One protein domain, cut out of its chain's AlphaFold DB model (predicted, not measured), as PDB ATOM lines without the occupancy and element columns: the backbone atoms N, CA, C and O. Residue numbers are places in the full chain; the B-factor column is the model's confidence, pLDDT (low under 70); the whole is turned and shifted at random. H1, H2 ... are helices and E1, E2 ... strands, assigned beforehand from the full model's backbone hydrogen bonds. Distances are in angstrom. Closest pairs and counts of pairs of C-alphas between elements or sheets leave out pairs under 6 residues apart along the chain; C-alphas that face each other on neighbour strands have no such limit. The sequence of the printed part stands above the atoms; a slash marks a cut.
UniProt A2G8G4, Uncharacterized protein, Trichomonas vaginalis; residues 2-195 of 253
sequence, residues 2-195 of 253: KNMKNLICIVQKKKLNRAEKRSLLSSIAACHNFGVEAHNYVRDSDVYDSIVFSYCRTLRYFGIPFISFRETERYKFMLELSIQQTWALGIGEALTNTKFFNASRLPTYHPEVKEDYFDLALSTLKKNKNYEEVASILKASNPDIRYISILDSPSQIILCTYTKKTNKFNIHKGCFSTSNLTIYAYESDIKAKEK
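AT A GLANCE: This is residues 2 to 195 of the 253 residues of an uncharacterized protein of Trichomonas vaginalis (UniProt A2G8G4). A twisted sheet of five strands stands between helices, with the helical hairpin of H7 and H8 over one face and H4 and H6 over the other. Beyond H4 and H6, away from the sheet, come H5 and H3, and then the helical hairpin of H1 and H2 at one end of the long axis. The printed part has 194 residues, with nine named helices and five named strands, in the order H1 H2 H3 H4 H5 H6 E1 H7 H8 E2 E3 E4 E5 H9. The sheet runs E1 E2 E3 E4 E5, all antiparallel, and the class is mixed, helices and strands. The whole is compact, with a radius of gyration of the C-alphas of 17.8 A, and spans 58 by 34 by 32 A.

HOW THE PARTS SIT: H1, residues 2 to 13, and H2, residues 18 to 29, touch as a hairpin, closest at the C-alphas of Ile 8 and Leu 25, 6.5 A. H3, residues 37 to 44, touches the hub H5, residues 76 to 89, closest at the C-alphas of Ala 38 and Gln 84, 5.1 A. H4, residues 49 to 62, only just touches H5, with 3 pairs of C-alphas within 8 A, closest at Asp 49 and Lys 76, 6.9 A. H6, residues 91 to 97, touches H5 only at the corner, closest at the C-alphas of Ile 83 and Ile 91, 7.1 A. E1, residues 98 to 102, pairs with E2, residues 145 to 152, by N 99 and O 150, 2.8 A. H7, residues 117 to 128, and H8, residues 131 to 140, form a hairpin on the face opposite H4 and H6, three layers with helices on both faces. E2, E3, residues 157 to 165, E4, residues 168 to 177, and E5, residues 182 to 185, form a meander, each the antiparallel neighbour of the one before, with N 149 and O 160 at 2.9 A, N 159 and O 175 at 2.9 A, and N 176 and O 183 at 2.8 A. H9, residues 187 to 195, only grazes the sheet. Every O i to N i+4 pair is within hydrogen-bond range in the helices but H5, 8 of 10.

IN THESE COORDINATES: H1 begins at C-alpha 2 (50.457, 15.350, 18.846), and H9 ends at C-alpha 195 (80.244, -0.080, 10.624). H4 is 20.0 A long, H5 20.6 A, E3 26.0 A and E4 26.2 A.

THE WHOLE: The C-alphas farthest apart are those of Arg 18 and Glu 112, 58.6 A. The printed part has no cut. The links H4 to H5 and E1 to H7 are long. Residues 2 to 3, 35 to 36 and 111 to 114 are under 70 in pLDDT.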
ATOM      1  N   LYS A   2      50.215  14.029  18.206       58.69
ATOM      2  CA  LYS A   2      50.457  15.350  18.846       58.69
ATOM      3  C   LYS A   2      51.953  15.636  19.098       58.69
ATOM      4  O   LYS A   2      52.445  16.696  18.730       58.69
ATOM      5  N   ASN A   3      52.700  14.637  19.576       68.50
ATOM      6  CA  ASN A   3      54.151  14.737  19.798       68.50
ATOM      7  C   ASN A   3      54.964  14.927  18.503       68.50
ATOM      8  O   ASN A   3      55.888  15.733  18.478       68.50
ATOM      9  N   MET A   4      54.584  14.268  17.404       75.12
ATOM     10  CA  MET A   4      55.245  14.442  16.102       75.12
ATOM     11  C   MET A   4      55.111  15.881  15.585       75.12
ATOM     12  O   MET A   4      56.099  16.482  15.168       75.12
ATOM     13  N   LYS A   5      53.904  16.464  15.664       79.25
ATOM     14  CA  LYS A   5      53.661  17.863  15.272       79.25
ATOM     15  C   LYS A   5      54.496  18.839  16.109       79.25
ATOM     16  O   LYS A   5      55.088  19.762  15.555       79.25
ATOM     17  N   ASN A   6      54.618  18.591  17.415       81.19
ATOM     18  CA  ASN A   6      55.460  19.400  18.302       81.19
ATOM     19  C   ASN A   6      56.940  19.353  17.889       81.19
ATOM     20  O   ASN A   6      57.596  20.391  17.828       81.19
ATOM     21  N   LEU A   7      57.458  18.173  17.541       80.94
ATOM     22  CA  LEU A   7      58.848  17.999  17.107       80.94
ATOM     23  C   LEU A   7      59.124  18.670  15.756       80.94
ATOM     24  O   LEU A   7      60.148  19.336  15.597       80.94
ATOM     25  N   ILE A   8      58.186  18.574  14.808       83.50
ATOM     26  CA  ILE A   8      58.252  19.309  13.537       83.50
ATOM     27  C   ILE A   8      58.300  20.820  13.803       83.50
ATOM     28  O   ILE A   8      59.149  21.512  13.240       83.50
ATOM     29  N   CYS A   9      57.459  21.327  14.707       84.50
ATOM     30  CA  CYS A   9      57.451  22.738  15.090       84.50
ATOM     31  C   CYS A   9      58.792  23.177  15.714       84.50
ATOM     32  O   CYS A   9      59.327  24.226  15.355       84.50
ATOM     33  N   ILE A  10      59.388  22.356  16.589       83.81
ATOM     34  CA  ILE A  10      60.720  22.613  17.170       83.81
ATOM     35  C   ILE A  10      61.781  22.735  16.068       83.81
ATOM     36  O   ILE A  10      62.573  23.680  16.077       83.81
ATOM     37  N   VAL A  11      61.790  21.812  15.101       84.62
ATOM     38  CA  VAL A  11      62.725  21.846  13.966       84.62
ATOM     39  C   VAL A  11      62.496  23.082  13.095       84.62
ATOM     40  O   VAL A  11      63.458  23.702  12.647       84.62
ATOM     41  N   GLN A  12      61.240  23.477  12.874       85.06
ATOM     42  CA  GLN A  12      60.901  24.664  12.092       85.06
ATOM     43  C   GLN A  12      61.337  25.973  12.760       85.06
ATOM     44  O   GLN A  12      61.752  26.882  12.045       85.06
ATOM     45  N   LYS A  13      61.285  26.049  14.096       86.38
ATOM     46  CA  LYS A  13      61.682  27.224  14.888       86.38
ATOM     47  C   LYS A  13      63.200  27.371  15.065       86.38
ATOM     48  O   LYS A  13      63.679  28.472  15.327       86.38
ATOM     49  N   LYS A  14      63.981  26.290  14.947       84.31
ATOM     50  CA  LYS A  14      65.449  26.358  15.067       84.31
ATOM     51  C   LYS A  14      66.083  27.006  13.828       84.31
ATOM     52  O   LYS A  14      65.735  26.682  12.695       84.31
ATOM     53  N   LYS A  15      67.088  27.867  14.046       87.62
ATOM     54  CA  LYS A  15      67.947  28.430  12.987       87.62
ATOM     55  C   LYS A  15      68.892  27.347  12.448       87.62
ATOM     56  O   LYS A  15      70.017  27.213  12.919       87.62
ATOM     57  N   LEU A  16      68.399  26.544  11.511       86.50
ATOM     58  CA  LEU A  16      69.122  25.446  10.866       86.50
ATOM     59  C   LEU A  16      69.274  25.721   9.375       86.50
ATOM     60  O   LEU A  16      68.425  26.382   8.771       86.50
ATOM     61  N   ASN A  17      70.316  25.166   8.758       89.81
ATOM     62  CA  ASN A  17      70.418  25.220   7.303       89.81
ATOM     63  C   ASN A  17      69.383  24.278   6.639       89.81
ATOM     64  O   ASN A  17      68.808  23.384   7.271       89.81
ATOM     65  N   ARG A  18      69.133  24.460   5.333       87.50
ATOM     66  CA  ARG A  18      68.105  23.696   4.594       87.50
ATOM     67  C   ARG A  18      68.375  22.185   4.571       87.50
ATOM     68  O   ARG A  18      67.429  21.399   4.511       87.50
ATOM     69  N   ALA A  19      69.637  21.763   4.573       86.25
ATOM     70  CA  ALA A  19      70.002  20.347   4.557       86.25
ATOM     71  C   ALA A  19      69.732  19.682   5.919       86.25
ATOM     72  O   ALA A  19      69.087  18.638   5.974       86.25
ATOM     73  N   GLU A  20      70.137  20.329   7.012       84.50
ATOM     74  CA  GLU A  20      69.880  19.892   8.388       84.50
ATOM     75  C   GLU A  20      68.382  19.812   8.673       84.50
ATOM     76  O   GLU A  20      67.901  18.800   9.181       84.50
ATOM     77  N   LYS A  21      67.622  20.839   8.273       87.62
ATOM     78  CA  LYS A  21      66.166  20.860   8.448       87.62
ATOM     79  C   LYS A  21      65.498  19.675   7.743       87.62
ATOM     80  O   LYS A  21      64.684  18.991   8.356       87.62
ATOM     81  N   ARG A  22      65.875  19.386   6.491       87.00
ATOM     82  CA  ARG A  22      65.368  18.216   5.745       87.00
ATOM     83  C   ARG A  22      65.746  16.891   6.412       87.00
ATOM     84  O   ARG A  22      64.884  16.032   6.559       87.00
ATOM     85  N   SER A  23      66.996  16.751   6.856       85.88
ATOM     86  CA  SER A  23      67.490  15.549   7.548       85.88
ATOM     87  C   SER A  23      66.692  15.249   8.826       85.88
ATOM     88  O   SER A  23      66.249  14.121   9.050       85.88
ATOM     89  N   LEU A  24      66.443  16.277   9.643       87.44
ATOM     90  CA  LEU A  24      65.681  16.144  10.886       87.44
ATOM     91  C   LEU A  24      64.209  15.820  10.628       87.44
ATOM     92  O   LEU A  24      63.672  14.914  11.260       87.44
ATOM     93  N   LEU A  25      63.568  16.512   9.683       87.69
ATOM     94  CA  LEU A  25      62.175  16.235   9.322       87.69
ATOM     95  C   LEU A  25      62.006  14.810   8.781       87.69
ATOM     96  O   LEU A  25      61.066  14.128   9.175       87.69
ATOM     97  N   SER A  26      62.939  14.340   7.949       86.25
ATOM     98  CA  SER A  26      62.950  12.955   7.463       86.25
ATOM     99  C   SER A  26      63.103  11.947   8.606       86.25
ATOM    100  O   SER A  26      62.382  10.954   8.641       86.25
ATOM    101  N   SER A  27      63.971  12.227   9.584       87.00
ATOM    102  CA  SER A  27      64.146  11.357  10.756       87.00
ATOM    103  C   SER A  27      62.879  11.293  11.621       87.00
ATOM    104  O   SER A  27      62.502  10.215  12.073       87.00
ATOM    105  N   ILE A  28      62.190  12.423  11.814       86.06
ATOM    106  CA  ILE A  28      60.906  12.472  12.534       86.06
ATOM    107  C   ILE A  28      59.827  11.694  11.770       86.06
ATOM    108  O   ILE A  28      59.085  10.932  12.379       86.06
ATOM    109  N   ALA A  29      59.747  11.863  10.448       84.62
ATOM    110  CA  ALA A  29      58.760  11.178   9.613       84.62
ATOM    111  C   ALA A  29      58.963   9.652   9.570       84.62
ATOM    112  O   ALA A  29      57.996   8.914   9.413       84.62
ATOM    113  N   ALA A  30      60.200   9.179   9.746       83.31
ATOM    114  CA  ALA A  30      60.525   7.756   9.830       83.31
ATOM    115  C   ALA A  30      60.165   7.113  11.185       83.31
ATOM    116  O   ALA A  30      60.325   5.906  11.352       83.31
ATOM    117  N   CYS A  31      59.721   7.896  12.174       83.12
ATOM    118  CA  CYS A  31      59.303   7.364  13.466       83.12
ATOM    119  C   CYS A  31      57.865   6.835  13.395       83.12
ATOM    120  O   CYS A  31      56.960   7.484  12.874       83.12
ATOM    121  N   HIS A  32      57.645   5.673  14.000       82.31
ATOM    122  CA  HIS A  32      56.338   5.019  14.079       82.31
ATOM    123  C   HIS A  32      55.758   5.043  15.498       82.31
ATOM    124  O   HIS A  32      54.552   4.885  15.667       82.31
ATOM    125  N   ASN A  33      56.591   5.272  16.519       76.50
ATOM    126  CA  ASN A  33      56.176   5.323  17.915       76.50
ATOM    127  C   ASN A  33      56.480   6.696  18.530       76.50
ATOM    128  O   ASN A  33      57.589   7.212  18.418       76.50
ATOM    129  N   PHE A  34      55.478   7.273  19.201       70.19
ATOM    130  CA  PHE A  34      55.559   8.579  19.854       70.19
ATOM    131  C   PHE A  34      54.996   8.570  21.296       70.19
ATOM    132  O   PHE A  34      54.350   9.539  21.717       70.19
ATOM    133  N   GLY A  35      55.233   7.493  22.059       65.56
ATOM    134  CA  GLY A  35      54.794   7.336  23.460       65.56
ATOM    135  C   GLY A  35      55.407   8.335  24.461       65.56
ATOM    136  O   GLY A  35      56.492   8.858  24.244       65.56
ATOM    137  N   VAL A  36      54.716   8.631  25.566       67.00
ATOM    138  CA  VAL A  36      55.087   9.717  26.511       67.00
ATOM    139  C   VAL A  36      56.215   9.318  27.483       67.00
ATOM    140  O   VAL A  36      56.934  10.171  27.996       67.00
ATOM    141  N   GLU A  37      56.413   8.021  27.700       73.94
ATOM    142  CA  GLU A  37      57.278   7.471  28.755       73.94
ATOM    143  C   GLU A  37      58.767   7.799  28.559       73.94
ATOM    144  O   GLU A  37      59.438   8.221  29.501       73.94
ATOM    145  N   ALA A  38      59.261   7.729  27.320       74.38
ATOM    146  CA  ALA A  38      60.647   8.064  26.990       74.38
ATOM    147  C   ALA A  38      61.001   9.531  27.280       74.38
ATOM    148  O   ALA A  38      62.107   9.831  27.727       74.38
ATOM    149  N   HIS A  39      60.057  10.446  27.042       73.88
ATOM    150  CA  HIS A  39      60.262  11.870  27.303       73.88
ATOM    151  C   HIS A  39      60.376  12.149  28.804       73.88
ATOM    152  O   HIS A  39      61.258  12.899  29.219       73.88
ATOM    153  N   ASN A  40      59.530  11.510  29.620       78.25
ATOM    154  CA  ASN A  40      59.609  11.633  31.076       78.25
ATOM    155  C   ASN A  40      60.956  11.115  31.590       78.25
ATOM    156  O   ASN A  40      61.637  11.835  32.307       78.25
ATOM    157  N   TYR A  41      61.407   9.939  31.135       82.75
ATOM    158  CA  TYR A  41      62.708   9.404  31.543       82.75
ATOM    159  C   TYR A  41      63.862  10.373  31.247       82.75
ATOM    160  O   TYR A  41      64.628  10.705  32.143       82.75
ATOM    161  N   VAL A  42      63.981  10.866  30.010       75.81
ATOM    162  CA  VAL A  42      65.105  11.738  29.612       75.81
ATOM    163  C   VAL A  42      65.039  13.122  30.274       75.81
ATOM    164  O   VAL A  42      66.066  13.785  30.457       75.81
ATOM    165  N   ARG A  43      63.838  13.600  30.612       76.88
ATOM    166  CA  ARG A  43      63.667  14.848  31.361       76.88
ATOM    167  C   ARG A  43      64.051  14.675  32.829       76.88
ATOM    168  O   ARG A  43      64.710  15.554  33.373       76.88
ATOM    169  N   ASP A  44      63.637  13.567  33.430       78.62
ATOM    170  CA  ASP A  44      63.722  13.350  34.871       78.62
ATOM    171  C   ASP A  44      65.052  12.671  35.273       78.62
ATOM    172  O   ASP A  44      65.443  12.705  36.439       78.62
ATOM    173  N   SER A  45      65.794  12.087  34.320       79.62
ATOM    174  CA  SER A  45      67.111  11.497  34.573       79.62
ATOM    175  C   SER A  45      68.179  12.568  34.825       79.62
ATOM    176  O   SER A  45      68.490  13.355  33.929       79.62
ATOM    177  N   ASP A  46      68.834  12.532  35.989       83.25
ATOM    178  CA  ASP A  46      70.019  13.351  36.314       83.25
ATOM    179  C   ASP A  46      71.307  12.774  35.681       83.25
ATOM    180  O   ASP A  46      72.326  12.543  36.332       83.25
ATOM    181  N   VAL A  47      71.243  12.441  34.388       89.56
ATOM    182  CA  VAL A  47      72.325  11.788  33.638       89.56
ATOM    183  C   VAL A  47      72.563  12.543  32.336       89.56
ATOM    184  O   VAL A  47      71.626  12.936  31.648       89.56
ATOM    185  N   TYR A  48      73.830  12.737  31.960       90.81
ATOM    186  CA  TYR A  48      74.163  13.405  30.702       90.81
ATOM    187  C   TYR A  48      73.633  12.627  29.486       90.81
ATOM    188  O   TYR A  48      73.904  11.433  29.351       90.81
ATOM    189  N   ASP A  49      73.024  13.333  28.528       90.88
ATOM    190  CA  ASP A  49      72.502  12.765  27.273       90.88
ATOM    191  C   ASP A  49      73.521  11.864  26.548       90.88
ATOM    192  O   ASP A  49      73.188  10.792  26.049       90.88
ATOM    193  N   SER A  50      74.800  12.261  26.520       92.25
ATOM    194  CA  SER A  50      75.851  11.461  25.870       92.25
ATOM    195  C   SER A  50      76.171  10.144  26.588       92.25
ATOM    196  O   SER A  50      76.605   9.200  25.934       92.25
ATOM    197  N   ILE A  51      75.925  10.041  27.900       94.69
ATOM    198  CA  ILE A  51      76.033   8.773  28.640       94.69
ATOM    199  C   ILE A  51      74.861   7.877  28.264       94.69
ATOM    200  O   ILE A  51      75.083   6.724  27.908       94.69
ATOM    201  N   VAL A  52      73.637   8.414  28.283       94.38
ATOM    202  CA  VAL A  52      72.426   7.672  27.900       94.38
ATOM    203  C   VAL A  52      72.565   7.136  26.476       94.38
ATOM    204  O   VAL A  52      72.340   5.952  26.228       94.38
ATOM    205  N   PHE A  53      73.020   7.973  25.544       93.94
ATOM    206  CA  PHE A  53      73.266   7.569  24.166       93.94
ATOM    207  C   PHE A  53      74.328   6.461  24.049       93.94
ATOM    208  O   PHE A  53      74.089   5.442  23.396       93.94
ATOM    209  N   SER A  54      75.484   6.623  24.702       94.81
ATOM    210  CA  SER A  54      76.551   5.611  24.710       94.81
ATOM    211  C   SER A  54      76.097   4.295  25.352       94.81
ATOM    212  O   SER A  54      76.433   3.214  24.860       94.81
ATOM    213  N   TYR A  55      75.271   4.361  26.397       96.44
ATOM    214  CA  TYR A  55      74.660   3.185  27.007       96.44
ATOM    215  C   TYR A  55      73.732   2.466  26.025       96.44
ATOM    216  O   TYR A  55      73.912   1.277  25.781       96.44
ATOM    217  N   CYS A  56      72.819   3.184  25.365       95.69
ATOM    218  CA  CYS A  56      71.901   2.609  24.377       95.69
ATOM    219  C   CYS A  56      72.639   1.936  23.202       95.69
ATOM    220  O   CYS A  56      72.240   0.868  22.736       95.69
ATOM    221  N   ARG A  57      73.761   2.508  22.741       95.31
ATOM    222  CA  ARG A  57      74.634   1.862  21.740       95.31
ATOM    223  C   ARG A  57      75.243   0.557  22.251       95.31
ATOM    224  O   ARG A  57      75.341  -0.415  21.505       95.31
ATOM    225  N   THR A  58      75.610   0.523  23.525       96.44
ATOM    226  CA  THR A  58      76.143  -0.677  24.183       96.44
ATOM    227  C   THR A  58      75.074  -1.754  24.331       96.44
ATOM    228  O   THR A  58      75.310  -2.911  23.996       96.44
ATOM    229  N   LEU A  59      73.863  -1.369  24.731       96.25
ATOM    230  CA  LEU A  59      72.703  -2.255  24.779       96.25
ATOM    231  C   LEU A  59      72.435  -2.905  23.415       96.25
ATOM    232  O   LEU A  59      72.307  -4.126  23.324       96.25
ATOM    233  N   ARG A  60      72.490  -2.116  22.335       95.38
ATOM    234  CA  ARG A  60      72.405  -2.624  20.957       95.38
ATOM    235  C   ARG A  60      73.503  -3.612  20.617       95.38
ATOM    236  O   ARG A  60      73.250  -4.598  19.923       95.38
ATOM    237  N   TYR A  61      74.725  -3.361  21.076       95.75
ATOM    238  CA  TYR A  61      75.818  -4.304  20.897       95.75
ATOM    239  C   TYR A  61      75.506  -5.648  21.569       95.75
ATOM    240  O   TYR A  61      75.724  -6.685  20.939       95.75
ATOM    241  N   PHE A  62      74.914  -5.630  22.765       94.56
ATOM    242  CA  PHE A  62      74.476  -6.821  23.500       94.56
ATOM    243  C   PHE A  62      73.148  -7.429  23.021       94.56
ATOM    244  O   PHE A  62      72.753  -8.481  23.507       94.56
ATOM    245  N   GLY A  63      72.496  -6.830  22.022       92.56
ATOM    246  CA  GLY A  63      71.299  -7.382  21.383       92.56
ATOM    247  C   GLY A  63      69.979  -6.752  21.826       92.56
ATOM    248  O   GLY A  63      68.946  -7.102  21.265       92.56
ATOM    249  N   ILE A  64      69.995  -5.787  22.748       93.38
ATOM    250  CA  ILE A  64      68.801  -5.012  23.111       93.38
ATOM    251  C   ILE A  64      68.591  -3.902  22.065       93.38
ATOM    252  O   ILE A  64      69.477  -3.063  21.888       93.38
ATOM    253  N   PRO A  65      67.459  -3.864  21.342       92.12
ATOM    254  CA  PRO A  65      67.264  -2.943  20.225       92.12
ATOM    255  C   PRO A  65      67.415  -1.460  20.592       92.12
ATOM    256  O   PRO A  65      66.780  -0.960  21.514       92.12
ATOM    257  N   PHE A  66      68.192  -0.734  19.784       92.94
ATOM    258  CA  PHE A  66      68.247   0.728  19.784       92.94
ATOM    259  C   PHE A  66      68.368   1.237  18.347       92.94
ATOM    260  O   PHE A  66      69.283   0.851  17.610       92.94
ATOM    261  N   ILE A  67      67.445   2.105  17.942       89.81
ATOM    262  CA  ILE A  67      67.416   2.719  16.616       89.81
ATOM    263  C   ILE A  67      67.870   4.158  16.795       89.81
ATOM    264  O   ILE A  67      67.127   4.984  17.311       89.81
ATOM    265  N   SER A  68      69.098   4.444  16.374       89.38
ATOM    266  CA  SER A  68      69.648   5.794  16.377       89.38
ATOM    267  C   SER A  68      69.471   6.460  15.014       89.38
ATOM    268  O   SER A  68      69.781   5.886  13.967       89.38
ATOM    269  N   PHE A  69      69.017   7.710  15.032       87.81
ATOM    270  CA  PHE A  69      69.003   8.586  13.862       87.81
ATOM    271  C   PHE A  69      70.341   9.324  13.704       87.81
ATOM    272  O   PHE A  69      71.136   9.424  14.643       87.81
ATOM    273  N   ARG A  70      70.599   9.892  12.521       80.75
ATOM    274  CA  ARG A  70      71.872  10.569  12.202       80.75
ATOM    275  C   ARG A  70      72.237  11.690  13.185       80.75
ATOM    276  O   ARG A  70      73.402  11.859  13.517       80.75
ATOM    277  N   GLU A  71      71.241  12.425  13.668       82.62
ATOM    278  CA  GLU A  71      71.429  13.622  14.500       82.62
ATOM    279  C   GLU A  71      71.215  13.365  16.006       82.62
ATOM    280  O   GLU A  71      71.103  14.307  16.793       82.62
ATOM    281  N   THR A  72      71.162  12.093  16.418       86.94
ATOM    282  CA  THR A  72      70.873  11.674  17.805       86.94
ATOM    283  C   THR A  72      71.857  12.260  18.815       86.94
ATOM    284  O   THR A  72      71.452  12.736  19.868       86.94
ATOM    285  N   GLU A  73      73.148  12.290  18.481       83.81
ATOM    286  CA  GLU A  73      74.183  12.857  19.356       83.81
ATOM    287  C   GLU A  73      74.190  14.389  19.396       83.81
ATOM    288  O   GLU A  73      74.853  14.981  20.248       83.81
ATOM    289  N   ARG A  74      73.531  15.045  18.433       84.81
ATOM    290  CA  ARG A  74      73.623  16.496  18.242       84.81
ATOM    291  C   ARG A  74      72.473  17.244  18.898       84.81
ATOM    292  O   ARG A  74      72.667  18.366  19.363       84.81
ATOM    293  N   TYR A  75      71.284  16.647  18.929       85.50
ATOM    294  CA  TYR A  75      70.100  17.280  19.492       85.50
ATOM    295  C   TYR A  75      69.412  16.369  20.504       85.50
ATOM    296  O   TYR A  75      69.007  15.262  20.163       85.50
ATOM    297  N   LYS A  76      69.177  16.888  21.715       86.06
ATOM    298  CA  LYS A  76      68.485  16.168  22.795       86.06
ATOM    299  C   LYS A  76      67.155  15.547  22.348       86.06
ATOM    300  O   LYS A  76      66.928  14.362  22.554       86.06
ATOM    301  N   PHE A  77      66.323  16.299  21.625       84.12
ATOM    302  CA  PHE A  77      65.039  15.782  21.134       84.12
ATOM    303  C   PHE A  77      65.187  14.609  20.141       84.12
ATOM    304  O   PHE A  77      64.280  13.794  20.020       84.12
ATOM    305  N   MET A  78      66.319  14.496  19.430       88.00
ATOM    306  CA  MET A  78      66.598  13.351  18.550       88.00
ATOM    307  C   MET A  78      67.025  12.109  19.342       88.00
ATOM    308  O   MET A  78      66.714  10.990  18.929       88.00
ATOM    309  N   LEU A  79      67.707  12.292  20.478       89.75
ATOM    310  CA  LEU A  79      67.948  11.221  21.449       89.75
ATOM    311  C   LEU A  79      66.639  10.707  22.036       89.75
ATOM    312  O   LEU A  79      66.396   9.502  21.992       89.75
ATOM    313  N   GLU A  80      65.780  11.615  22.495       88.75
ATOM    314  CA  GLU A  80      64.444  11.274  22.994       88.75
ATOM    315  C   GLU A  80      63.658  10.465  21.958       88.75
ATOM    316  O   GLU A  80      63.169   9.387  22.275       88.75
ATOM    317  N   LEU A  81      63.629  10.919  20.701       87.88
ATOM    318  CA  LEU A  81      62.991  10.202  19.592       87.88
ATOM    319  C   LEU A  81      63.562   8.798  19.360       87.88
ATOM    320  O   LEU A  81      62.809   7.852  19.151       87.88
ATOM    321  N   SER A  82      64.887   8.651  19.395       90.62
ATOM    322  CA  SER A  82      65.555   7.356  19.193       90.62
ATOM    323  C   SER A  82      65.185   6.354  20.293       90.62
ATOM    324  O   SER A  82      64.876   5.190  20.022       90.62
ATOM    325  N   ILE A  83      65.167   6.822  21.544       91.00
ATOM    326  CA  ILE A  83      64.760   6.030  22.712       91.00
ATOM    327  C   ILE A  83      63.268   5.692  22.622       91.00
ATOM    328  O   ILE A  83      62.885   4.536  22.762       91.00
ATOM    329  N   GLN A  84      62.425   6.671  22.308       88.81
ATOM    330  CA  GLN A  84      60.977   6.521  22.175       88.81
ATOM    331  C   GLN A  84      60.588   5.502  21.102       88.81
ATOM    332  O   GLN A  84      59.745   4.638  21.341       88.81
ATOM    333  N   GLN A  85      61.251   5.548  19.944       88.31
ATOM    334  CA  GLN A  85      61.031   4.603  18.851       88.31
ATOM    335  C   GLN A  85      61.331   3.156  19.263       88.31
ATOM    336  O   GLN A  85      60.743   2.224  18.714       88.31
ATOM    337  N   THR A  86      62.231   2.961  20.227       90.38
ATOM    338  CA  THR A  86      62.654   1.636  20.698       90.38
ATOM    339  C   THR A  86      62.136   1.270  22.080       90.38
ATOM    340  O   THR A  86      62.400   0.163  22.540       90.38
ATOM    341  N   TRP A  87      61.337   2.141  22.705       90.19
ATOM    342  CA  TRP A  87      60.906   2.029  24.100       90.19
ATOM    343  C   TRP A  87      60.321   0.654  24.436       90.19
ATOM    344  O   TRP A  87      60.848  -0.067  25.282       90.19
ATOM    345  N   ALA A  88      59.294   0.256  23.682       86.38
ATOM    346  CA  ALA A  88      58.590  -1.014  23.842       86.38
ATOM    347  C   ALA A  88      59.363  -2.237  23.305       86.38
ATOM    348  O   ALA A  88      58.898  -3.360  23.447       86.38
ATOM    349  N   LEU A  89      60.538  -2.041  22.693       88.50
ATOM    350  CA  LEU A  89      61.406  -3.126  22.214       88.50
ATOM    351  C   LEU A  89      62.425  -3.575  23.277       88.50
ATOM    352  O   LEU A  89      63.383  -4.270  22.951       88.50
ATOM    353  N   GLY A  90      62.243  -3.152  24.532       86.75
ATOM    354  CA  GLY A  90      63.072  -3.533  25.680       86.75
ATOM    355  C   GLY A  90      64.009  -2.436  26.187       86.75
ATOM    356  O   GLY A  90      64.505  -2.541  27.308       86.75
ATOM    357  N   ILE A  91      64.231  -1.347  25.436       91.94
ATOM    358  CA  ILE A  91      65.111  -0.265  25.915       91.94
ATOM    359  C   ILE A  91      64.504   0.496  27.095       91.94
ATOM    360  O   ILE A  91      65.252   0.957  27.951       91.94
ATOM    361  N   GLY A  92      63.171   0.626  27.148       90.56
ATOM    362  CA  GLY A  92      62.483   1.310  28.242       90.56
ATOM    363  C   GLY A  92      62.734   0.607  29.569       90.56
ATOM    364  O   GLY A  92      63.227   1.221  30.507       90.56
ATOM    365  N   GLU A  93      62.518  -0.709  29.605       89.75
ATOM    366  CA  GLU A  93      62.814  -1.540  30.775       89.75
ATOM    367  C   GLU A  93      64.295  -1.461  31.168       89.75
ATOM    368  O   GLU A  93      64.613  -1.242  32.337       89.75
ATOM    369  N   ALA A  94      65.206  -1.583  30.195       93.75
ATOM    370  CA  ALA A  94      66.637  -1.499  30.462       93.75
ATOM    371  C   ALA A  94      67.019  -0.143  31.077       93.75
ATOM    372  O   ALA A  94      67.720  -0.109  32.083       93.75
ATOM    373  N   LEU A  95      66.545   0.972  30.517       93.31
ATOM    374  CA  LEU A  95      66.844   2.314  31.018       93.31
ATOM    375  C   LEU A  95      66.238   2.562  32.402       93.31
ATOM    376  O   LEU A  95      66.951   3.018  33.293       93.31
ATOM    377  N   THR A  96      64.967   2.215  32.607       91.31
ATOM    378  CA  THR A  96      64.275   2.397  33.892       91.31
ATOM    379  C   THR A  96      64.921   1.592  35.019       91.31
ATOM    380  O   THR A  96      65.008   2.078  36.144       91.31
ATOM    381  N   ASN A  97      65.416   0.388  34.726       92.50
ATOM    382  CA  ASN A  97      66.035  -0.487  35.724       92.50
ATOM    383  C   ASN A  97      67.549  -0.264  35.885       92.50
ATOM    384  O   ASN A  97      68.180  -0.905  36.728       92.50
ATOM    385  N   THR A  98      68.150   0.634  35.099       95.62
ATOM    386  CA  THR A  98      69.580   0.934  35.192       95.62
ATOM    387  C   THR A  98      69.850   2.026  36.213       95.62
ATOM    388  O   THR A  98      69.288   3.118  36.166       95.62
ATOM    389  N   LYS A  99      70.807   1.768  37.101       95.19
ATOM    390  CA  LYS A  99      71.351   2.767  38.021       95.19
ATOM    391  C   LYS A  99      72.587   3.415  37.422       95.19
ATOM    392  O   LYS A  99      73.500   2.715  36.985       95.19
ATOM    393  N   PHE A 100      72.642   4.742  37.455       95.69
ATOM    394  CA  PHE A 100      73.795   5.517  37.008       95.69
ATOM    395  C   PHE A 100      74.505   6.144  38.203       95.69
ATOM    396  O   PHE A 100      73.887   6.809  39.030       95.69
ATOM    397  N   PHE A 101      75.819   5.963  38.267       96.19
ATOM    398  CA  PHE A 101      76.666   6.497  39.324       96.19
ATOM    399  C   PHE A 101      77.678   7.471  38.739       96.19
ATOM    400  O   PHE A 101      78.404   7.147  37.796       96.19
ATOM    401  N   ASN A 102      77.761   8.657  39.337       95.69
ATOM    402  CA  ASN A 102      78.857   9.582  39.088       95.69
ATOM    403  C   ASN A 102      80.068   9.146  39.922       95.69
ATOM    404  O   ASN A 102      80.023   9.162  41.154       95.69
ATOM    405  N   ALA A 103      81.169   8.802  39.254       93.56
ATOM    406  CA  ALA A 103      82.361   8.267  39.903       93.56
ATOM    407  C   ALA A 103      82.996   9.247  40.905       93.56
ATOM    408  O   ALA A 103      83.668   8.815  41.843       93.56
ATOM    409  N   SER A 104      82.770  10.559  40.762       91.50
ATOM    410  CA  SER A 104      83.282  11.550  41.718       91.50
ATOM    411  C   SER A 104      82.617  11.463  43.094       91.50
ATOM    412  O   SER A 104      83.187  11.953  44.061       91.50
ATOM    413  N   ARG A 105      81.419  10.870  43.184       92.44
ATOM    414  CA  ARG A 105      80.653  10.723  44.433       92.44
ATOM    415  C   ARG A 105      80.899   9.385  45.136       92.44
ATOM    416  O   ARG A 105      80.426   9.195  46.247       92.44
ATOM    417  N   LEU A 106      81.617   8.466  44.491       92.38
ATOM    418  CA  LEU A 106      81.868   7.126  45.016       92.38
ATOM    419  C   LEU A 106      83.138   7.082  45.874       92.38
ATOM    420  O   LEU A 106      84.132   7.725  45.501       92.38
ATOM    421  N   PRO A 107      83.168   6.273  46.947       88.50
ATOM    422  CA  PRO A 107      84.385   6.052  47.711       88.50
ATOM    423  C   PRO A 107      85.457   5.385  46.844       88.50
ATOM    424  O   PRO A 107      85.161   4.683  45.869       88.50
ATOM    425  N   THR A 108      86.717   5.638  47.186       79.62
ATOM    426  CA  THR A 108      87.855   4.970  46.555       79.62
ATOM    427  C   THR A 108      87.944   3.547  47.086       79.62
ATOM    428  O   THR A 108      87.969   3.337  48.295       79.62
ATOM    429  N   TYR A 109      87.989   2.581  46.176       78.50
ATOM    430  CA  TYR A 109      88.196   1.177  46.493       78.50
ATOM    431  C   TYR A 109      89.613   0.775  46.083       78.50
ATOM    432  O   TYR A 109      90.074   1.150  45.005       78.50
ATOM    433  N   HIS A 110      90.299   0.023  46.936       71.62
ATOM    434  CA  HIS A 110      91.614  -0.541  46.650       71.62
ATOM    435  C   HIS A 110      91.507  -2.055  46.829       71.62
ATOM    436  O   HIS A 110      91.512  -2.514  47.970       71.62
ATOM    437  N   PRO A 111      91.348  -2.837  45.746       67.44
ATOM    438  CA  PRO A 111      91.309  -4.280  45.885       67.44
ATOM    439  C   PRO A 111      92.668  -4.788  46.351       67.44
ATOM    440  O   PRO A 111      93.710  -4.367  45.850       67.44
ATOM    441  N   GLU A 112      92.641  -5.757  47.257       69.50
ATOM    442  CA  GLU A 112      93.832  -6.501  47.673       69.50
ATOM    443  C   GLU A 112      94.267  -7.533  46.610       69.50
ATOM    444  O   GLU A 112      95.380  -8.055  46.660       69.50
ATOM    445  N   VAL A 113      93.409  -7.818  45.618       64.00
ATOM    446  CA  VAL A 113      93.556  -8.935  44.670       64.00
ATOM    447  C   VAL A 113      93.787  -8.450  43.230       64.00
ATOM    448  O   VAL A 113      93.187  -7.474  42.784       64.00
ATOM    449  N   LYS A 114      94.624  -9.178  42.471       66.00
ATOM    450  CA  LYS A 114      94.883  -8.991  41.024       66.00
ATOM    451  C   LYS A 114      93.792  -9.605  40.114       66.00
ATOM    452  O   LYS A 114      94.119 -10.190  39.084       66.00
ATOM    453  N   GLU A 115      92.521  -9.534  40.492       74.69
ATOM    454  CA  GLU A 115      91.421  -9.991  39.624       74.69
ATOM    455  C   GLU A 115      90.982  -8.891  38.645       74.69
ATOM    456  O   GLU A 115      91.234  -7.704  38.870       74.69
ATOM    457  N   ASP A 116      90.326  -9.268  37.539       89.31
ATOM    458  CA  ASP A 116      89.664  -8.281  36.680       89.31
ATOM    459  C   ASP A 116      88.541  -7.616  37.486       89.31
ATOM    460  O   ASP A 116      87.644  -8.275  38.012       89.31
ATOM    461  N   TYR A 117      88.585  -6.289  37.574       92.12
ATOM    462  CA  TYR A 117      87.620  -5.500  38.335       92.12
ATOM    463  C   TYR A 117      86.163  -5.759  37.933       92.12
ATOM    464  O   TYR A 117      85.278  -5.611  38.770       92.12
ATOM    465  N   PHE A 118      85.885  -6.135  36.678       94.44
ATOM    466  CA  PHE A 118      84.526  -6.485  36.263       94.44
ATOM    467  C   PHE A 118      84.082  -7.840  36.807       94.44
ATOM    468  O   PHE A 118      82.917  -7.977  37.167       94.44
ATOM    469  N   ASP A 119      84.979  -8.815  36.909       92.94
ATOM    470  CA  ASP A 119      84.649 -10.140  37.441       92.94
ATOM    471  C   ASP A 119      84.417 -10.064  38.950       92.94
ATOM    472  O   ASP A 119      83.426 -10.591  39.468       92.94
ATOM    473  N   LEU A 120      85.258  -9.285  39.638       92.94
ATOM    474  CA  LEU A 120      85.049  -8.939  41.038       92.94
ATOM    475  C   LEU A 120      83.717  -8.192  41.227       92.94
ATOM    476  O   LEU A 120      82.897  -8.591  42.044       92.94
ATOM    477  N   ALA A 121      83.438  -7.167  40.418       94.69
ATOM    478  CA  ALA A 121      82.178  -6.427  40.471       94.69
ATOM    479  C   ALA A 121      80.945  -7.323  40.227       94.69
ATOM    480  O   ALA A 121      79.945  -7.202  40.935       94.69
ATOM    481  N   LEU A 122      81.011  -8.249  39.264       94.81
ATOM    482  CA  LEU A 122      79.942  -9.211  38.984       94.81
ATOM    483  C   LEU A 122      79.705 -10.164  40.158       94.81
ATOM    484  O   LEU A 122      78.554 -10.408  40.526       94.81
ATOM    485  N   SER A 123      80.773 -10.719  40.734       92.56
ATOM    486  CA  SER A 123      80.666 -11.637  41.873       92.56
ATOM    487  C   SER A 123      80.111 -10.932  43.116       92.56
ATOM    488  O   SER A 123      79.196 -11.461  43.750       92.56
ATOM    489  N   THR A 124      80.563  -9.706  43.400       93.31
ATOM    490  CA  THR A 124      80.026  -8.860  44.475       93.31
ATOM    491  C   THR A 124      78.542  -8.586  44.262       93.31
ATOM    492  O   THR A 124      77.737  -8.848  45.158       93.31
ATOM    493  N   LEU A 125      78.145  -8.164  43.054       94.94
ATOM    494  CA  LEU A 125      76.744  -7.881  42.742       94.94
ATOM    495  C   LEU A 125      75.852  -9.111  42.966       94.94
ATOM    496  O   LEU A 125      74.802  -8.997  43.599       94.94
ATOM    497  N   LYS A 126      76.291 -10.293  42.513       92.06
ATOM    498  CA  LYS A 126      75.568 -11.561  42.707       92.06
ATOM    499  C   LYS A 126      75.477 -11.976  44.180       92.06
ATOM    500  O   LYS A 126      74.507 -12.626  44.559       92.06
ATOM    501  N   LYS A 127      76.464 -11.614  45.006       92.25
ATOM    502  CA  LYS A 127      76.538 -12.003  46.420       92.25
ATOM    503  C   LYS A 127      75.670 -11.135  47.330       92.25
ATOM    504  O   LYS A 127      74.969 -11.679  48.178       92.25
ATOM    505  N   ASN A 128      75.756  -9.809  47.210       89.88
ATOM    506  CA  ASN A 128      75.170  -8.891  48.197       89.88
ATOM    507  C   ASN A 128      74.274  -7.793  47.603       89.88
ATOM    508  O   ASN A 128      73.673  -7.038  48.365       89.88
ATOM    509  N   LYS A 129      74.171  -7.690  46.268       90.56
ATOM    510  CA  LYS A 129      73.424  -6.636  45.559       90.56
ATOM    511  C   LYS A 129      73.775  -5.202  45.992       90.56
ATOM    512  O   LYS A 129      72.953  -4.291  45.880       90.56
ATOM    513  N   ASN A 130      75.002  -4.975  46.463       93.50
ATOM    514  CA  ASN A 130      75.467  -3.656  46.875       93.50
ATOM    515  C   ASN A 130      75.968  -2.849  45.668       93.50
ATOM    516  O   ASN A 130      77.131  -2.927  45.275       93.50
ATOM    517  N   TYR A 131      75.078  -2.061  45.068       95.44
ATOM    518  CA  TYR A 131      75.380  -1.305  43.850       95.44
ATOM    519  C   TYR A 131      76.485  -0.252  44.023       95.44
ATOM    520  O   TYR A 131      77.247  -0.032  43.082       95.44
ATOM    521  N   GLU A 132      76.589   0.392  45.188       95.00
ATOM    522  CA  GLU A 132      77.638   1.392  45.436       95.00
ATOM    523  C   GLU A 132      79.015   0.740  45.534       95.00
ATOM    524  O   GLU A 132      79.963   1.226  44.925       95.00
ATOM    525  N   GLU A 133      79.116  -0.399  46.223       93.94
ATOM    526  CA  GLU A 133      80.352  -1.181  46.304       93.94
ATOM    527  C   GLU A 133      80.791  -1.672  44.921       93.94
ATOM    528  O   GLU A 133      81.941  -1.476  44.530       93.94
ATOM    529  N   VAL A 134      79.860  -2.220  44.135       95.44
ATOM    530  CA  VAL A 134      80.099  -2.641  42.745       95.44
ATOM    531  C   VAL A 134      80.589  -1.465  41.897       95.44
ATOM    532  O   VAL A 134      81.574  -1.589  41.167       95.44
ATOM    533  N   ALA A 135      79.950  -0.298  42.011       96.38
ATOM    534  CA  ALA A 135      80.378   0.899  41.298       96.38
ATOM    535  C   ALA A 135      81.768   1.376  41.762       96.38
ATOM    536  O   ALA A 135      82.592   1.773  40.940       96.38
ATOM    537  N   SER A 136      82.076   1.302  43.055       95.00
ATOM    538  CA  SER A 136      83.395   1.649  43.592       95.00
ATOM    539  C   SER A 136      84.499   0.701  43.124       95.00
ATOM    540  O   SER A 136      85.577   1.175  42.758       95.00
ATOM    541  N   ILE A 137      84.225  -0.604  43.043       94.44
ATOM    542  CA  ILE A 137      85.133  -1.590  42.438       94.44
ATOM    543  C   ILE A 137      85.400  -1.212  40.978       94.44
ATOM    544  O   ILE A 137      86.549  -1.061  40.571       94.44
ATOM    545  N   LEU A 138      84.349  -0.976  40.187       95.31
ATOM    546  CA  LEU A 138      84.491  -0.610  38.776       95.31
ATOM    547  C   LEU A 138      85.240   0.717  38.582       95.31
ATOM    548  O   LEU A 138      86.044   0.833  37.663       95.31
ATOM    549  N   LYS A 139      85.025   1.710  39.451       94.75
ATOM    550  CA  LYS A 139      85.783   2.973  39.447       94.75
ATOM    551  C   LYS A 139      87.281   2.730  39.635       94.75
ATOM    552  O   LYS A 139      88.087   3.393  38.988       94.75
ATOM    553  N   ALA A 140      87.655   1.805  40.515       91.81
ATOM    554  CA  ALA A 140      89.052   1.511  40.815       91.81
ATOM    555  C   ALA A 140      89.806   0.881  39.629       91.81
ATOM    556  O   ALA A 140      91.033   0.945  39.590       91.81
ATOM    557  N   SER A 141      89.095   0.358  38.624       90.06
ATOM    558  CA  SER A 141      89.725  -0.240  37.445       90.06
ATOM    559  C   SER A 141      90.488   0.767  36.585       90.06
ATOM    560  O   SER A 141      91.403   0.380  35.861       90.06
ATOM    561  N   ASN A 142      90.082   2.042  36.590       90.06
ATOM    562  CA  ASN A 142      90.722   3.090  35.804       90.06
ATOM    563  C   ASN A 142      90.393   4.492  36.369       90.06
ATOM    564  O   ASN A 142      89.214   4.852  36.446       90.06
ATOM    565  N   PRO A 143      91.400   5.329  36.695       89.75
ATOM    566  CA  PRO A 143      91.190   6.661  37.275       89.75
ATOM    567  C   PRO A 143      90.439   7.648  36.363       89.75
ATOM    568  O   PRO A 143      89.874   8.632  36.849       89.75
ATOM    569  N   ASP A 144      90.396   7.396  35.052       93.75
ATOM    570  CA  ASP A 144      89.684   8.233  34.083       93.75
ATOM    571  C   ASP A 144      88.178   7.948  34.021       93.75
ATOM    572  O   ASP A 144      87.438   8.655  33.323       93.75
ATOM    573  N   ILE A 145      87.695   6.925  34.735       95.38
ATOM    574  CA  ILE A 145      86.268   6.615  34.810       95.38
ATOM    575  C   ILE A 145      85.539   7.764  35.509       95.38
ATOM    576  O   ILE A 145      85.885   8.203  36.607       95.38
ATOM    577  N   ARG A 146      84.496   8.268  34.849       95.75
ATOM    578  CA  ARG A 146      83.675   9.390  35.325       95.75
ATOM    579  C   ARG A 146      82.248   8.986  35.641       95.75
ATOM    580  O   ARG A 146      81.635   9.597  36.509       95.75
ATOM    581  N   TYR A 147      81.734   7.978  34.953       96.94
ATOM    582  CA  TYR A 147      80.395   7.451  35.175       96.94
ATOM    583  C   TYR A 147      80.391   5.938  35.081       96.94
ATOM    584  O   TYR A 147      81.273   5.343  34.454       96.94
ATOM    585  N   ILE A 148      79.388   5.336  35.707       97.69
ATOM    586  CA  ILE A 148      79.173   3.894  35.760       97.69
ATOM    587  C   ILE A 148      77.673   3.647  35.629       97.69
ATOM    588  O   ILE A 148      76.880   4.398  36.194       97.69
ATOM    589  N   SER A 149      77.280   2.622  34.882       97.94
ATOM    590  CA  SER A 149      75.892   2.175  34.795       97.94
ATOM    591  C   SER A 149      75.789   0.707  35.175       97.94
ATOM    592  O   SER A 149      76.595  -0.101  34.708       97.94
ATOM    593  N   ILE A 150      74.798   0.377  35.997       98.00
ATOM    594  CA  ILE A 150      74.543  -0.976  36.486       98.00
ATOM    595  C   ILE A 150      73.079  -1.317  36.229       98.00
ATOM    596  O   ILE A 150      72.186  -0.698  36.806       98.00
ATOM    597  N   LEU A 151      72.850  -2.317  35.385       96.69
ATOM    598  CA  LEU A 151      71.577  -3.009  35.248       96.69
ATOM    599  C   LEU A 151      71.712  -4.375  35.917       96.69
ATOM    600  O   LEU A 151      72.584  -5.159  35.547       96.69
ATOM    601  N   ASP A 152      70.839  -4.652  36.875       95.44
ATOM    602  CA  ASP A 152      70.721  -5.944  37.549       95.44
ATOM    603  C   ASP A 152      69.293  -6.444  37.360       95.44
ATOM    604  O   ASP A 152      68.356  -5.925  37.966       95.44
ATOM    605  N   SER A 153      69.124  -7.417  36.470       91.81
ATOM    606  CA  SER A 153      67.838  -8.053  36.208       91.81
ATOM    607  C   SER A 153      67.957  -9.569  36.389       91.81
ATOM    608  O   SER A 153      69.057 -10.114  36.266       91.81
ATOM    609  N   PRO A 154      66.849 -10.288  36.642       87.50
ATOM    610  CA  PRO A 154      66.898 -11.730  36.891       87.50
ATOM    611  C   PRO A 154      67.550 -12.551  35.768       87.50
ATOM    612  O   PRO A 154      68.138 -13.596  36.034       87.50
ATOM    613  N   SER A 155      67.440 -12.095  34.519       89.44
ATOM    614  CA  SER A 155      67.951 -12.796  33.337       89.44
ATOM    615  C   SER A 155      69.334 -12.320  32.889       89.44
ATOM    616  O   SER A 155      70.043 -13.062  32.208       89.44
ATOM    617  N   GLN A 156      69.728 -11.097  33.252       93.81
ATOM    618  CA  GLN A 156      70.955 -10.475  32.762       93.81
ATOM    619  C   GLN A 156      71.469  -9.372  33.692       93.81
ATOM    620  O   GLN A 156      70.707  -8.615  34.298       93.81
ATOM    621  N   ILE A 157      72.785  -9.227  33.717       97.00
ATOM    622  CA  ILE A 157      73.500  -8.133  34.363       97.00
ATOM    623  C   ILE A 157      74.256  -7.369  33.282       97.00
ATOM    624  O   ILE A 157      74.942  -7.977  32.457       97.00
ATOM    625  N   ILE A 158      74.157  -6.040  33.294       97.75
ATOM    626  CA  ILE A 158      74.945  -5.172  32.413       97.75
ATOM    627  C   ILE A 158      75.683  -4.139  33.250       97.75
ATOM    628  O   ILE A 158      75.068  -3.315  33.922       97.75
ATOM    629  N   LEU A 159      77.009  -4.161  33.169       98.25
ATOM    630  CA  LEU A 159      77.894  -3.194  33.810       98.25
ATOM    631  C   LEU A 159      78.588  -2.387  32.720       98.25
ATOM    632  O   LEU A 159      79.194  -2.973  31.827       98.25
ATOM    633  N   CYS A 160      78.564  -1.060  32.792       98.19
ATOM    634  CA  CYS A 160      79.363  -0.229  31.890       98.19
ATOM    635  C   CYS A 160      80.098   0.860  32.657       98.19
ATOM    636  O   CYS A 160      79.545   1.479  33.564       98.19
ATOM    637  N   THR A 161      81.328   1.137  32.242       98.00
ATOM    638  CA  THR A 161      82.126   2.267  32.719       98.00
ATOM    639  C   THR A 161      82.352   3.256  31.587       98.00
ATOM    640  O   THR A 161      82.503   2.875  30.423       98.00
ATOM    641  N   TYR A 162      82.378   4.546  31.920       97.75
ATOM    642  CA  TYR A 162      82.452   5.628  30.943       97.75
ATOM    643  C   TYR A 162      83.622   6.550  31.251       97.75
ATOM    644  O   TYR A 162      83.796   7.003  32.384       97.75
ATOM    645  N   THR A 163      84.373   6.895  30.210       96.25
ATOM    646  CA  THR A 163      85.419   7.921  30.266       96.25
ATOM    647  C   THR A 163      84.955   9.152  29.503       96.25
ATOM    648  O   THR A 163      84.244   9.058  28.496       96.25
ATOM    649  N   LYS A 164      85.351  10.332  29.976       93.75
ATOM    650  CA  LYS A 164      85.081  11.584  29.266       93.75
ATOM    651  C   LYS A 164      86.261  11.892  28.352       93.75
ATOM    652  O   LYS A 164      87.362  12.129  28.833       93.75
ATOM    653  N   LYS A 165      86.025  11.923  27.040       87.00
ATOM    654  CA  LYS A 165      86.995  12.420  26.054       87.00
ATOM    655  C   LYS A 165      86.426  13.688  25.443       87.00
ATOM    656  O   LYS A 165      85.396  13.639  24.773       87.00
ATOM    657  N   THR A 166      87.092  14.822  25.650       85.12
ATOM    658  CA  THR A 166      86.589  16.151  25.252       85.12
ATOM    659  C   THR A 166      85.214  16.448  25.883       85.12
ATOM    660  O   THR A 166      85.068  16.367  27.102       85.12
ATOM    661  N   ASN A 167      84.193  16.733  25.073       81.62
ATOM    662  CA  ASN A 167      82.832  17.054  25.501       81.62
ATOM    663  C   ASN A 167      81.875  15.849  25.467       81.62
ATOM    664  O   ASN A 167      80.675  16.032  25.650       81.62
ATOM    665  N   LYS A 168      82.373  14.625  25.230       88.94
ATOM    666  CA  LYS A 168      81.543  13.416  25.108       88.94
ATOM    667  C   LYS A 168      82.006  12.303  26.045       88.94
ATOM    668  O   LYS A 168      83.205  12.102  26.253       88.94
ATOM    669  N   PHE A 169      81.042  11.556  26.579       93.12
ATOM    670  CA  PHE A 169      81.299  10.324  27.317       93.12
ATOM    671  C   PHE A 169      81.277   9.134  26.359       93.12
ATOM    672  O   PHE A 169      80.320   8.962  25.606       93.12
ATOM    673  N   ASN A 170      82.329   8.323  26.395       94.44
ATOM    674  CA  ASN A 170      82.433   7.087  25.621       94.44
ATOM    675  C   ASN A 170      82.532   5.898  26.570       94.44
ATOM    676  O   ASN A 170      82.994   6.046  27.708       94.44
ATOM    677  N   ILE A 171      82.158   4.721  26.078       95.94
ATOM    678  CA  ILE A 171      82.331   3.482  26.828       95.94
ATOM    679  C   ILE A 171      83.822   3.214  26.992       95.94
ATOM    680  O   ILE A 171      84.596   3.255  26.037       95.94
ATOM    681  N   HIS A 172      84.241   2.956  28.224       95.88
ATOM    682  CA  HIS A 172      85.557   2.400  28.485       95.88
ATOM    683  C   HIS A 172      85.508   0.880  28.369       95.88
ATOM    684  O   HIS A 172      86.208   0.323  27.530       95.88
ATOM    685  N   LYS A 173      84.640   0.237  29.157       96.62
ATOM    686  CA  LYS A 173      84.364  -1.201  29.101       96.62
ATOM    687  C   LYS A 173      82.898  -1.435  29.466       96.62
ATOM    688  O   LYS A 173      82.385  -0.850  30.419       96.62
ATOM    689  N   GLY A 174      82.223  -2.256  28.678       97.19
ATOM    690  CA  GLY A 174      80.907  -2.812  28.944       97.19
ATOM    691  C   GLY A 174      81.031  -4.307  29.197       97.19
ATOM    692  O   GLY A 174      81.876  -4.976  28.602       97.19
ATOM    693  N   CYS A 175      80.186  -4.834  30.064       97.44
ATOM    694  CA  CYS A 175      80.091  -6.245  30.376       97.44
ATOM    695  C   CYS A 175      78.621  -6.634  30.414       97.44
ATOM    696  O   CYS A 175      77.824  -5.987  31.089       97.44
ATOM    697  N   PHE A 176      78.286  -7.687  29.685       97.44
ATOM    698  CA  PHE A 176      76.991  -8.339  29.695       97.44
ATOM    699  C   PHE A 176      77.182  -9.738  30.259       97.44
ATOM    700  O   PHE A 176      78.009 -10.490  29.748       97.44
ATOM    701  N   SER A 177      76.432 -10.093  31.295       96.75
ATOM    702  CA  SER A 177      76.510 -11.402  31.932       96.75
ATOM    703  C   SER A 177      75.120 -12.002  32.093       96.75
ATOM    704  O   SER A 177      74.185 -11.338  32.529       96.75
ATOM    705  N   THR A 178      75.001 -13.277  31.755       94.94
ATOM    706  CA  THR A 178      73.832 -14.133  32.003       94.94
ATOM    707  C   THR A 178      74.261 -15.299  32.898       94.94
ATOM    708  O   THR A 178      75.387 -15.321  33.404       94.94
ATOM    709  N   SER A 179      73.398 -16.297  33.094       89.19
ATOM    710  CA  SER A 179      73.771 -17.531  33.799       89.19
ATOM    711  C   SER A 179      74.907 -18.301  33.115       89.19
ATOM    712  O   SER A 179      75.716 -18.911  33.807       89.19
ATOM    713  N   ASN A 180      74.988 -18.250  31.781       90.62
ATOM    714  CA  ASN A 180      75.839 -19.152  30.994       90.62
ATOM    715  C   ASN A 180      76.914 -18.435  30.169       90.62
ATOM    716  O   ASN A 180      77.745 -19.088  29.542       90.62
ATOM    717  N   LEU A 181      76.879 -17.104  30.105       94.12
ATOM    718  CA  LEU A 181      77.728 -16.340  29.201       94.12
ATOM    719  C   LEU A 181      78.087 -14.987  29.797       94.12
ATOM    720  O   LEU A 181      77.212 -14.289  30.312       94.12
ATOM    721  N   THR A 182      79.347 -14.594  29.615       95.69
ATOM    722  CA  THR A 182      79.818 -13.229  29.841       95.69
ATOM    723  C   THR A 182      80.466 -12.702  28.563       95.69
ATOM    724  O   THR A 182      81.317 -13.361  27.970       95.69
ATOM    725  N   ILE A 183      80.043 -11.519  28.125       95.88
ATOM    726  CA  ILE A 183      80.548 -10.818  26.943       95.88
ATOM    727  C   ILE A 183      81.093  -9.470  27.398       95.88
ATOM    728  O   ILE A 183      80.415  -8.736  28.116       95.88
ATOM    729  N   TYR A 184      82.277  -9.106  26.916       96.19
ATOM    730  CA  TYR A 184      82.829  -7.768  27.103       96.19
ATOM    731  C   TYR A 184      82.755  -6.973  25.799       96.19
ATOM    732  O   TYR A 184      82.788  -7.538  24.704       96.19
ATOM    733  N   ALA A 185      82.629  -5.657  25.927       95.69
ATOM    734  CA  ALA A 185      82.596  -4.735  24.805       95.69
ATOM    735  C   ALA A 185      83.387  -3.469  25.129       95.69
ATOM    736  O   ALA A 185      83.196  -2.852  26.176       95.69
ATOM    737  N   TYR A 186      84.230  -3.046  24.200       96.12
ATOM    738  CA  TYR A 186      84.906  -1.755  24.219       96.12
ATOM    739  C   TYR A 186      84.281  -0.825  23.172       96.12
ATOM    740  O   TYR A 186      83.605  -1.265  22.239       96.12
ATOM    741  N   GLU A 187      84.532   0.484  23.272       94.81
ATOM    742  CA  GLU A 187      84.036   1.458  22.281       94.81
ATOM    743  C   GLU A 187      84.451   1.099  20.839       94.81
ATOM    744  O   GLU A 187      83.705   1.348  19.891       94.81
ATOM    745  N   SER A 188      85.635   0.502  20.663       94.69
ATOM    746  CA  SER A 188      86.118   0.004  19.370       94.69
ATOM    747  C   SER A 188      85.216  -1.079  18.786       94.69
ATOM    748  O   SER A 188      84.904  -1.031  17.596       94.69
ATOM    749  N   ASP A 189      84.758  -2.013  19.616       95.69
ATOM    750  CA  ASP A 189      83.964  -3.166  19.185       95.69
ATOM    751  C   ASP A 189      82.561  -2.723  18.781       95.69
ATOM    752  O   ASP A 189      82.033  -3.137  17.746       95.69
ATOM    753  N   ILE A 190      81.989  -1.796  19.557       94.06
ATOM    754  CA  ILE A 190      80.695  -1.175  19.263       94.06
ATOM    755  C   ILE A 190      80.756  -0.480  17.898       94.06
ATOM    756  O   ILE A 190      79.936  -0.759  17.019       94.06
ATOM    757  N   LYS A 191      81.774   0.362  17.670       93.19
ATOM    758  CA  LYS A 191      81.969   1.058  16.387       93.19
ATOM    759  C   LYS A 191      82.201   0.097  15.224       93.19
ATOM    760  O   LYS A 191      81.663   0.312  14.136       93.19
ATOM    761  N   ALA A 192      82.986  -0.959  15.431       93.00
ATOM    762  CA  ALA A 192      83.247  -1.963  14.406       93.00
ATOM    763  C   ALA A 192      81.955  -2.688  13.994       93.00
ATOM    764  O   ALA A 192      81.664  -2.798  12.799       93.00
ATOM    765  N   LYS A 193      81.134  -3.102  14.968       91.38
ATOM    766  CA  LYS A 193      79.841  -3.759  14.722       91.38
ATOM    767  C   LYS A 193      78.862  -2.839  13.992       91.38
ATOM    768  O   LYS A 193      78.193  -3.269  13.054       91.38
ATOM    769  N   GLU A 194      78.798  -1.565  14.368       89.44
ATOM    770  CA  GLU A 194      77.960  -0.574  13.683       89.44
ATOM    771  C   GLU A 194      78.388  -0.360  12.230       89.44
ATOM    772  O   GLU A 194      77.543  -0.387  11.331       89.44
ATOM    773  N   LYS A 195      79.696  -0.219  11.980       89.50
ATOM    774  CA  LYS A 195      80.244  -0.080  10.624       89.50
ATOM    775  C   LYS A 195      79.917  -1.302   9.765       89.50
ATOM    776  O   LYS A 195      79.451  -1.144   8.638       89.50
TER     777      LYS A 195